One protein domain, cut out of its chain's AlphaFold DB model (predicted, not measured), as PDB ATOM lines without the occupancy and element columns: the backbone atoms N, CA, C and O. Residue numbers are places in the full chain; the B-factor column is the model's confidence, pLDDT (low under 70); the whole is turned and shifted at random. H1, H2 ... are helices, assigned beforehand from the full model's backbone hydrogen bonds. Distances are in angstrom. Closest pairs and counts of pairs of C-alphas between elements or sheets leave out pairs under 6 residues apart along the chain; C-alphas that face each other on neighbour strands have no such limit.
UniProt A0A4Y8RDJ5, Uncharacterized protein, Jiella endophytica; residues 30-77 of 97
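This is residues 30 to 77 of the 97 residues of an uncharacterized protein of Jiella endophytica (UniProt A0A4Y8RDJ5). Two helices, H2 and the longer H3, meet near their ends as an open L, and a single short helical turn, H1, sits at the far end of H2. Nothing packs into the angle of the L, and most of H3 is an arm that sticks out, with residues 59 to 77 standing free. The printed part has 48 residues with three named helices, in the order H1, H2, H3, and no named strand; the class is all helix. The whole is extended, with a radius of gyration of the C-alphas of 17.9 A, and the C-alphas span 58 by 22 by 6 A.

Start at H1, residues 30 to 33, and go on through a tight link of 3 residues to H2, residues 37 to 49. Here H1 and H2 only just touch, with 3 pairs of C-alphas within 8 A, and they touch only at the corner by their link. Look at the C-alphas of Ala 30 and Val 37, the closest of the two helices, 5.3 A apart; H2 touches H1 with residues 37 to 40 alone. A tight link of 2 residues then leads to H3, residues 52 to 75. H2 and H3 are close but not clearly touching, and their closest C-alphas, those of Ala 49 and Ala 55, are 7.0 A apart. Their lines stand at 80 degrees, about perpendicular, and their centres are 24.9 A apart. H1 and H3 are apart. In H2 and H3 every pair of O i and N i+4 is within hydrogen-bond range; H1 is too short for such a pair, and its 1 pair of O i and N i+3 is within range.

Find C-alpha 30 at (203.903, 180.877, 248.700), where H1 begins; this helix of 4 residues ends at His 33, 5.2 A from first to last C-alpha. Next find C-alpha 37 at (201.594, 176.117, 248.231); from there H2 runs through 13 residues to Ala 49, 18.1 A from first to last C-alpha. H3 begins at Pro 52 and is the longest helix, with 24 residues and 35.1 A from first to last C-alpha; its end is C-alpha 75 at (161.931, 162.592, 228.760).

The two C-alphas farthest apart are those of Ala 32 and Glu 77, at 58.8 A. The printed part runs from residue 30 to residue 77 and has no cut, and both links between its helices are tight. The mean pLDDT of the printed part is 88.5, and no printed residue is under 70.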
ATOM      1  N   ALA A  30     204.268 181.437 247.403       96.31
ATOM      2  CA  ALA A  30     203.903 180.877 248.700       96.31
ATOM      3  C   ALA A  30     204.953 181.200 249.779       96.31
ATOM      4  O   ALA A  30     204.612 181.621 250.886       96.31
ATOM      5  N   LYS A  31     206.249 181.090 249.440       96.88
ATOM      6  CA  LYS A  31     207.352 181.488 250.330       96.88
ATOM      7  C   LYS A  31     207.338 182.982 250.641       96.88
ATOM      8  O   LYS A  31     207.551 183.350 251.792       96.88
ATOM      9  N   ALA A  32     207.093 183.829 249.643       96.94
ATOM     10  CA  ALA A  32     207.031 185.278 249.829       96.94
ATOM     11  C   ALA A  32     205.853 185.701 250.725       96.94
ATOM     12  O   ALA A  32     205.999 186.609 251.539       96.94
ATOM     13  N   HIS A  33     204.710 185.022 250.610       95.81
ATOM     14  CA  HIS A  33     203.509 185.297 251.401       95.81
ATOM     15  C   HIS A  33     203.459 184.550 252.744       95.81
ATOM     16  O   HIS A  33     202.557 184.800 253.545       95.81
ATOM     17  N   GLY A  34     204.415 183.655 253.014       96.50
ATOM     18  CA  GLY A  34     204.469 182.871 254.252       96.50
ATOM     19  C   GLY A  34     203.329 181.857 254.388       96.50
ATOM     20  O   GLY A  34     202.876 181.597 255.501       96.50
ATOM     21  N   ARG A  35     202.839 181.308 253.269       95.62
ATOM     22  CA  ARG A  35     201.710 180.362 253.209       95.62
ATOM     23  C   ARG A  35     202.136 179.025 252.606       95.62
ATOM     24  O   ARG A  35     203.217 178.907 252.026       95.62
ATOM     25  N   SER A  36     201.292 178.000 252.744       95.62
ATOM     26  CA  SER A  36     201.496 176.744 252.019       95.62
ATOM     27  C   SER A  36     201.225 176.942 250.524       95.62
ATOM     28  O   SER A  36     200.468 177.823 250.124       95.62
ATOM     29  N   VAL A  37     201.821 176.093 249.686       94.12
ATOM     30  CA  VAL A  37     201.594 176.117 248.231       94.12
ATOM     31  C   VAL A  37     200.113 175.911 247.887       94.12
ATOM     32  O   VAL A  37     199.599 176.545 246.970       94.12
ATOM     33  N   VAL A  38     199.421 175.047 248.634       92.94
ATOM     34  CA  VAL A  38     197.995 174.756 248.429       92.94
ATOM     35  C   VAL A  38     197.133 175.964 248.791       92.94
ATOM     36  O   VAL A  38     196.207 176.288 248.051       92.94
ATOM     37  N   ASP A  39     197.445 176.653 249.889       93.00
ATOM     38  CA  ASP A  39     196.710 177.857 250.295       93.00
ATOM     39  C   ASP A  39     196.942 179.008 249.315       93.00
ATOM     40  O   ASP A  39     196.005 179.723 248.971       93.00
ATOM     41  N   GLU A  40     198.170 179.150 248.814       95.56
ATOM     42  CA  GLU A  40     198.494 180.126 247.772       95.56
ATOM     43  C   GLU A  40     197.727 179.826 246.476       95.56
ATOM     44  O   GLU A  40     197.115 180.719 245.892       95.56
ATOM     45  N   ALA A  41     197.687 178.559 246.049       94.06
ATOM     46  CA  ALA A  41     196.903 178.148 244.886       94.06
ATOM     47  C   ALA A  41     195.409 178.430 245.078       94.06
ATOM     48  O   ALA A  41     194.754 178.951 244.175       94.06
ATOM     49  N   ARG A  42     194.868 178.114 246.261       92.62
ATOM     50  CA  ARG A  42     193.466 178.369 246.602       92.62
ATOM     51  C   ARG A  42     193.136 179.857 246.530       92.62
ATOM     52  O   ARG A  42     192.089 180.198 245.988       92.62
ATOM     53  N   GLU A  43     194.017 180.719 247.027       93.94
ATOM     54  CA  GLU A  43     193.819 182.171 247.004       93.94
ATOM     55  C   GLU A  43     193.891 182.753 245.585       93.94
ATOM     56  O   GLU A  43     193.099 183.616 245.205       93.94
ATOM     57  N   LEU A  44     194.807 182.253 244.755       92.56
ATOM     58  CA  LEU A  44     194.895 182.675 243.358       92.56
ATOM     59  C   LEU A  44     193.644 182.261 242.575       92.56
ATOM     60  O   LEU A  44     193.083 183.066 241.831       92.56
ATOM     61  N   ILE A  45     193.167 181.029 242.778       91.25
ATOM     62  CA  ILE A  45     191.938 180.535 242.145       91.25
ATOM     63  C   ILE A  45     190.720 181.322 242.637       91.25
ATOM     64  O   ILE A  45     189.869 181.680 241.825       91.25
ATOM     65  N   SER A  46     190.622 181.606 243.941       89.44
ATOM     66  CA  SER A  46     189.494 182.354 244.508       89.44
ATOM     67  C   SER A  46     189.429 183.776 243.955       89.44
ATOM     68  O   SER A  46     188.347 184.243 243.605       89.44
ATOM     69  N   THR A  47     190.583 184.425 243.802       90.38
ATOM     70  CA  THR A  47     190.692 185.771 243.232       90.38
ATOM     71  C   THR A  47     190.182 185.799 241.795       90.38
ATOM     72  O   THR A  47     189.308 186.600 241.479       90.38
ATOM     73  N   VAL A  48     190.654 184.879 240.946       88.38
ATOM     74  CA  VAL A  48     190.211 184.790 239.542       88.38
ATOM     75  C   VAL A  48     188.729 184.414 239.452       88.38
ATOM     76  O   VAL A  48     187.988 184.964 238.645       88.38
ATOM     77  N   ALA A  49     188.251 183.514 240.311       85.44
ATOM     78  CA  ALA A  49     186.845 183.116 240.337       85.44
ATOM     79  C   ALA A  49     185.896 184.245 240.781       85.44
ATOM     80  O   ALA A  49     184.701 184.184 240.483       85.44
ATOM     81  N   ALA A  50     186.401 185.251 241.501       84.75
ATOM     82  CA  ALA A  50     185.636 186.424 241.914       84.75
ATOM     83  C   ALA A  50     185.528 187.496 240.814       84.75
ATOM     84  O   ALA A  50     184.758 188.447 240.964       84.75
ATOM     85  N   GLU A  51     186.273 187.360 239.713       87.50
ATOM     86  CA  GLU A  51     186.208 188.295 238.595       87.50
ATOM     87  C   GLU A  51     184.827 188.253 237.910       87.50
ATOM     88  O   GLU A  51     184.200 187.192 237.800       87.50
ATOM     89  N   PRO A  52     184.320 189.401 237.421       78.00
ATOM     90  CA  PRO A  52     182.980 189.483 236.835       78.00
ATOM     91  C   PRO A  52     182.817 188.591 235.597       78.00
ATOM     92  O   PRO A  52     181.732 188.059 235.363       78.00
ATOM     93  N   GLU A  53     183.891 188.382 234.834       80.94
ATOM     94  CA  GLU A  53     183.905 187.479 233.680       80.94
ATOM     95  C   GLU A  53     183.709 186.018 234.110       80.94
ATOM     96  O   GLU A  53     182.874 185.306 233.550       80.94
ATOM     97  N   ALA A  54     184.395 185.582 235.171       73.94
ATOM     98  CA  ALA A  54     184.219 184.247 235.738       73.94
ATOM     99  C   ALA A  54     182.793 184.041 236.284       73.94
ATOM    100  O   ALA A  54     182.209 182.962 236.134       73.94
ATOM    101  N   ALA A  55     182.191 185.085 236.864       75.00
ATOM    102  CA  ALA A  55     180.802 185.048 237.317       75.00
ATOM    103  C   ALA A  55     179.808 184.871 236.155       75.00
ATOM    104  O   ALA A  55     178.820 184.142 236.297       75.00
ATOM    105  N   GLN A  56     180.072 185.492 235.000       77.50
ATOM    106  CA  GLN A  56     179.260 185.305 233.800       77.50
ATOM    107  C   GLN A  56     179.345 183.862 233.289       77.50
ATOM    108  O   GLN A  56     178.307 183.231 233.090       77.50
ATOM    109  N   VAL A  57     180.556 183.310 233.164       79.69
ATOM    110  CA  VAL A  57     180.765 181.914 232.735       79.69
ATOM    111  C   VAL A  57     180.034 180.939 233.662       79.69
ATOM    112  O   VAL A  57     179.384 179.999 233.204       79.69
ATOM    113  N   ARG A  58     180.084 181.182 234.977       78.62
ATOM    114  CA  ARG A  58     179.358 180.367 235.957       78.62
ATOM    115  C   ARG A  58     177.844 180.421 235.750       78.62
ATOM    116  O   ARG A  58     177.197 179.377 235.790       78.62
ATOM    117  N   ARG A  59     177.280 181.607 235.502       77.62
ATOM    118  CA  ARG A  59     175.845 181.760 235.217       77.62
ATOM    119  C   ARG A  59     175.446 180.993 233.956       77.62
ATOM    120  O   ARG A  59     174.462 180.264 233.989       77.62
ATOM    121  N   GLU A  60     176.214 181.120 232.877       84.00
ATOM    122  CA  GLU A  60     175.948 180.409 231.619       84.00
ATOM    123  C   GLU A  60     175.975 178.883 231.808       84.00
ATOM    124  O   GLU A  60     175.115 178.169 231.286       84.00
ATOM    125  N   TRP A  61     176.926 178.380 232.602       84.38
ATOM    126  CA  TRP A  61     176.993 176.968 232.973       84.38
ATOM    127  C   TRP A  61     175.764 176.510 233.766       84.38
ATOM    128  O   TRP A  61     175.194 175.457 233.463       84.38
ATOM    129  N   ASP A  62     175.347 177.286 234.766       85.81
ATOM    130  CA  ASP A  62     174.187 176.967 235.601       85.81
ATOM    131  C   ASP A  62     172.891 176.955 234.774       85.81
ATOM    132  O   ASP A  62     172.084 176.030 234.897       85.81
ATOM    133  N   GLU A  63     172.722 177.917 233.864       89.62
ATOM    134  CA  GLU A  63     171.603 177.949 232.920       89.62
ATOM    135  C   GLU A  63     171.599 176.724 231.999       89.62
ATOM    136  O   GLU A  63     170.553 176.112 231.769       89.62
ATOM    137  N   ASP A  64     172.760 176.324 231.477       90.38
ATOM    138  CA  ASP A  64     172.851 175.149 230.615       90.38
ATOM    139  C   ASP A  64     172.573 173.844 231.369       90.38
ATOM    140  O   ASP A  64     171.879 172.955 230.863       90.38
ATOM    141  N   LYS A  65     173.055 173.739 232.609       89.62
ATOM    142  CA  LYS A  65     172.763 172.614 233.497       89.62
ATOM    143  C   LYS A  65     171.267 172.506 233.776       89.62
ATOM    144  O   LYS A  65     170.724 171.405 233.677       89.62
ATOM    145  N   GLU A  66     170.604 173.622 234.063       90.12
ATOM    146  CA  GLU A  66     169.158 173.652 234.276       90.12
ATOM    147  C   GLU A  66     168.404 173.230 233.007       90.12
ATOM    148  O   GLU A  66     167.539 172.356 233.061       90.12
ATOM    149  N   ARG A  67     168.799 173.739 231.830       91.81
ATOM    150  CA  ARG A  67     168.220 173.301 230.546       91.81
ATOM    151  C   ARG A  67     168.355 171.794 230.333       91.81
ATOM    152  O   ARG A  67     167.397 171.143 229.910       91.81
ATOM    153  N   ARG A  68     169.528 171.220 230.617       91.12
ATOM    154  CA  ARG A  68     169.764 169.769 230.504       91.12
ATOM    155  C   ARG A  68     168.908 168.983 231.490       91.12
ATOM    156  O   ARG A  68     168.321 167.978 231.097       91.12
ATOM    157  N   LEU A  69     168.811 169.441 232.737       90.62
ATOM    158  CA  LEU A  69     167.983 168.807 233.760       90.62
ATOM    159  C   LEU A  69     166.511 168.788 233.340       90.62
ATOM    160  O   LEU A  69     165.899 167.722 233.322       90.62
ATOM    161  N   GLN A  70     165.968 169.933 232.925       91.88
ATOM    162  CA  GLN A  70     164.590 170.032 232.438       91.88
ATOM    163  C   GLN A  70     164.344 169.115 231.239       91.88
ATOM    164  O   GLN A  70     163.317 168.442 231.169       91.88
ATOM    165  N   ARG A  71     165.317 169.007 230.327       91.31
ATOM    166  CA  ARG A  71     165.239 168.064 229.209       91.31
ATOM    167  C   ARG A  71     165.170 166.614 229.688       91.31
ATOM    168  O   ARG A  71     164.305 165.882 229.222       91.31
ATOM    169  N   ILE A  72     166.026 166.198 230.620       90.12
ATOM    170  CA  ILE A  72     165.992 164.837 231.184       90.12
ATOM    171  C   ILE A  72     164.640 164.565 231.847       90.12
ATOM    172  O   ILE A  72     164.029 163.532 231.586       90.12
ATOM    173  N   LEU A  73     164.142 165.506 232.651       88.25
ATOM    174  CA  LEU A  73     162.846 165.375 233.318       88.25
ATOM    175  C   LEU A  73     161.692 165.273 232.315       88.25
ATOM    176  O   LEU A  73     160.803 164.451 232.506       88.25
ATOM    177  N   SER A  74     161.735 166.036 231.219       88.19
ATOM    178  CA  SER A  74     160.717 165.972 230.158       88.19
ATOM    179  C   SER A  74     160.687 164.636 229.407       88.19
ATOM    180  O   SER A  74     159.655 164.267 228.856       88.19
ATOM    181  N   LEU A  75     161.809 163.910 229.389       88.81
ATOM    182  CA  LEU A  75     161.931 162.592 228.760       88.81
ATOM    183  C   LEU A  75     161.537 161.450 229.707       88.81
ATOM    184  O   LEU A  75     161.379 160.314 229.265       88.81
ATOM    185  N   GLY A  76     161.409 161.727 231.006       84.44
ATOM    186  CA  GLY A  76     161.055 160.731 232.005       84.44
ATOM    187  C   GLY A  76     159.573 160.376 231.946       84.44
ATOM    188  O   GLY A  76     158.758 161.015 232.609       84.44
ATOM    189  N   GLU A  77     159.215 159.325 231.208       77.19
ATOM    190  CA  GLU A  77     157.893 158.714 231.338       77.19
ATOM    191  C   GLU A  77     157.887 157.806 232.575       77.19
ATOM    192  O   GLU A  77     158.652 156.845 232.676       77.19
TER     193      GLU A  77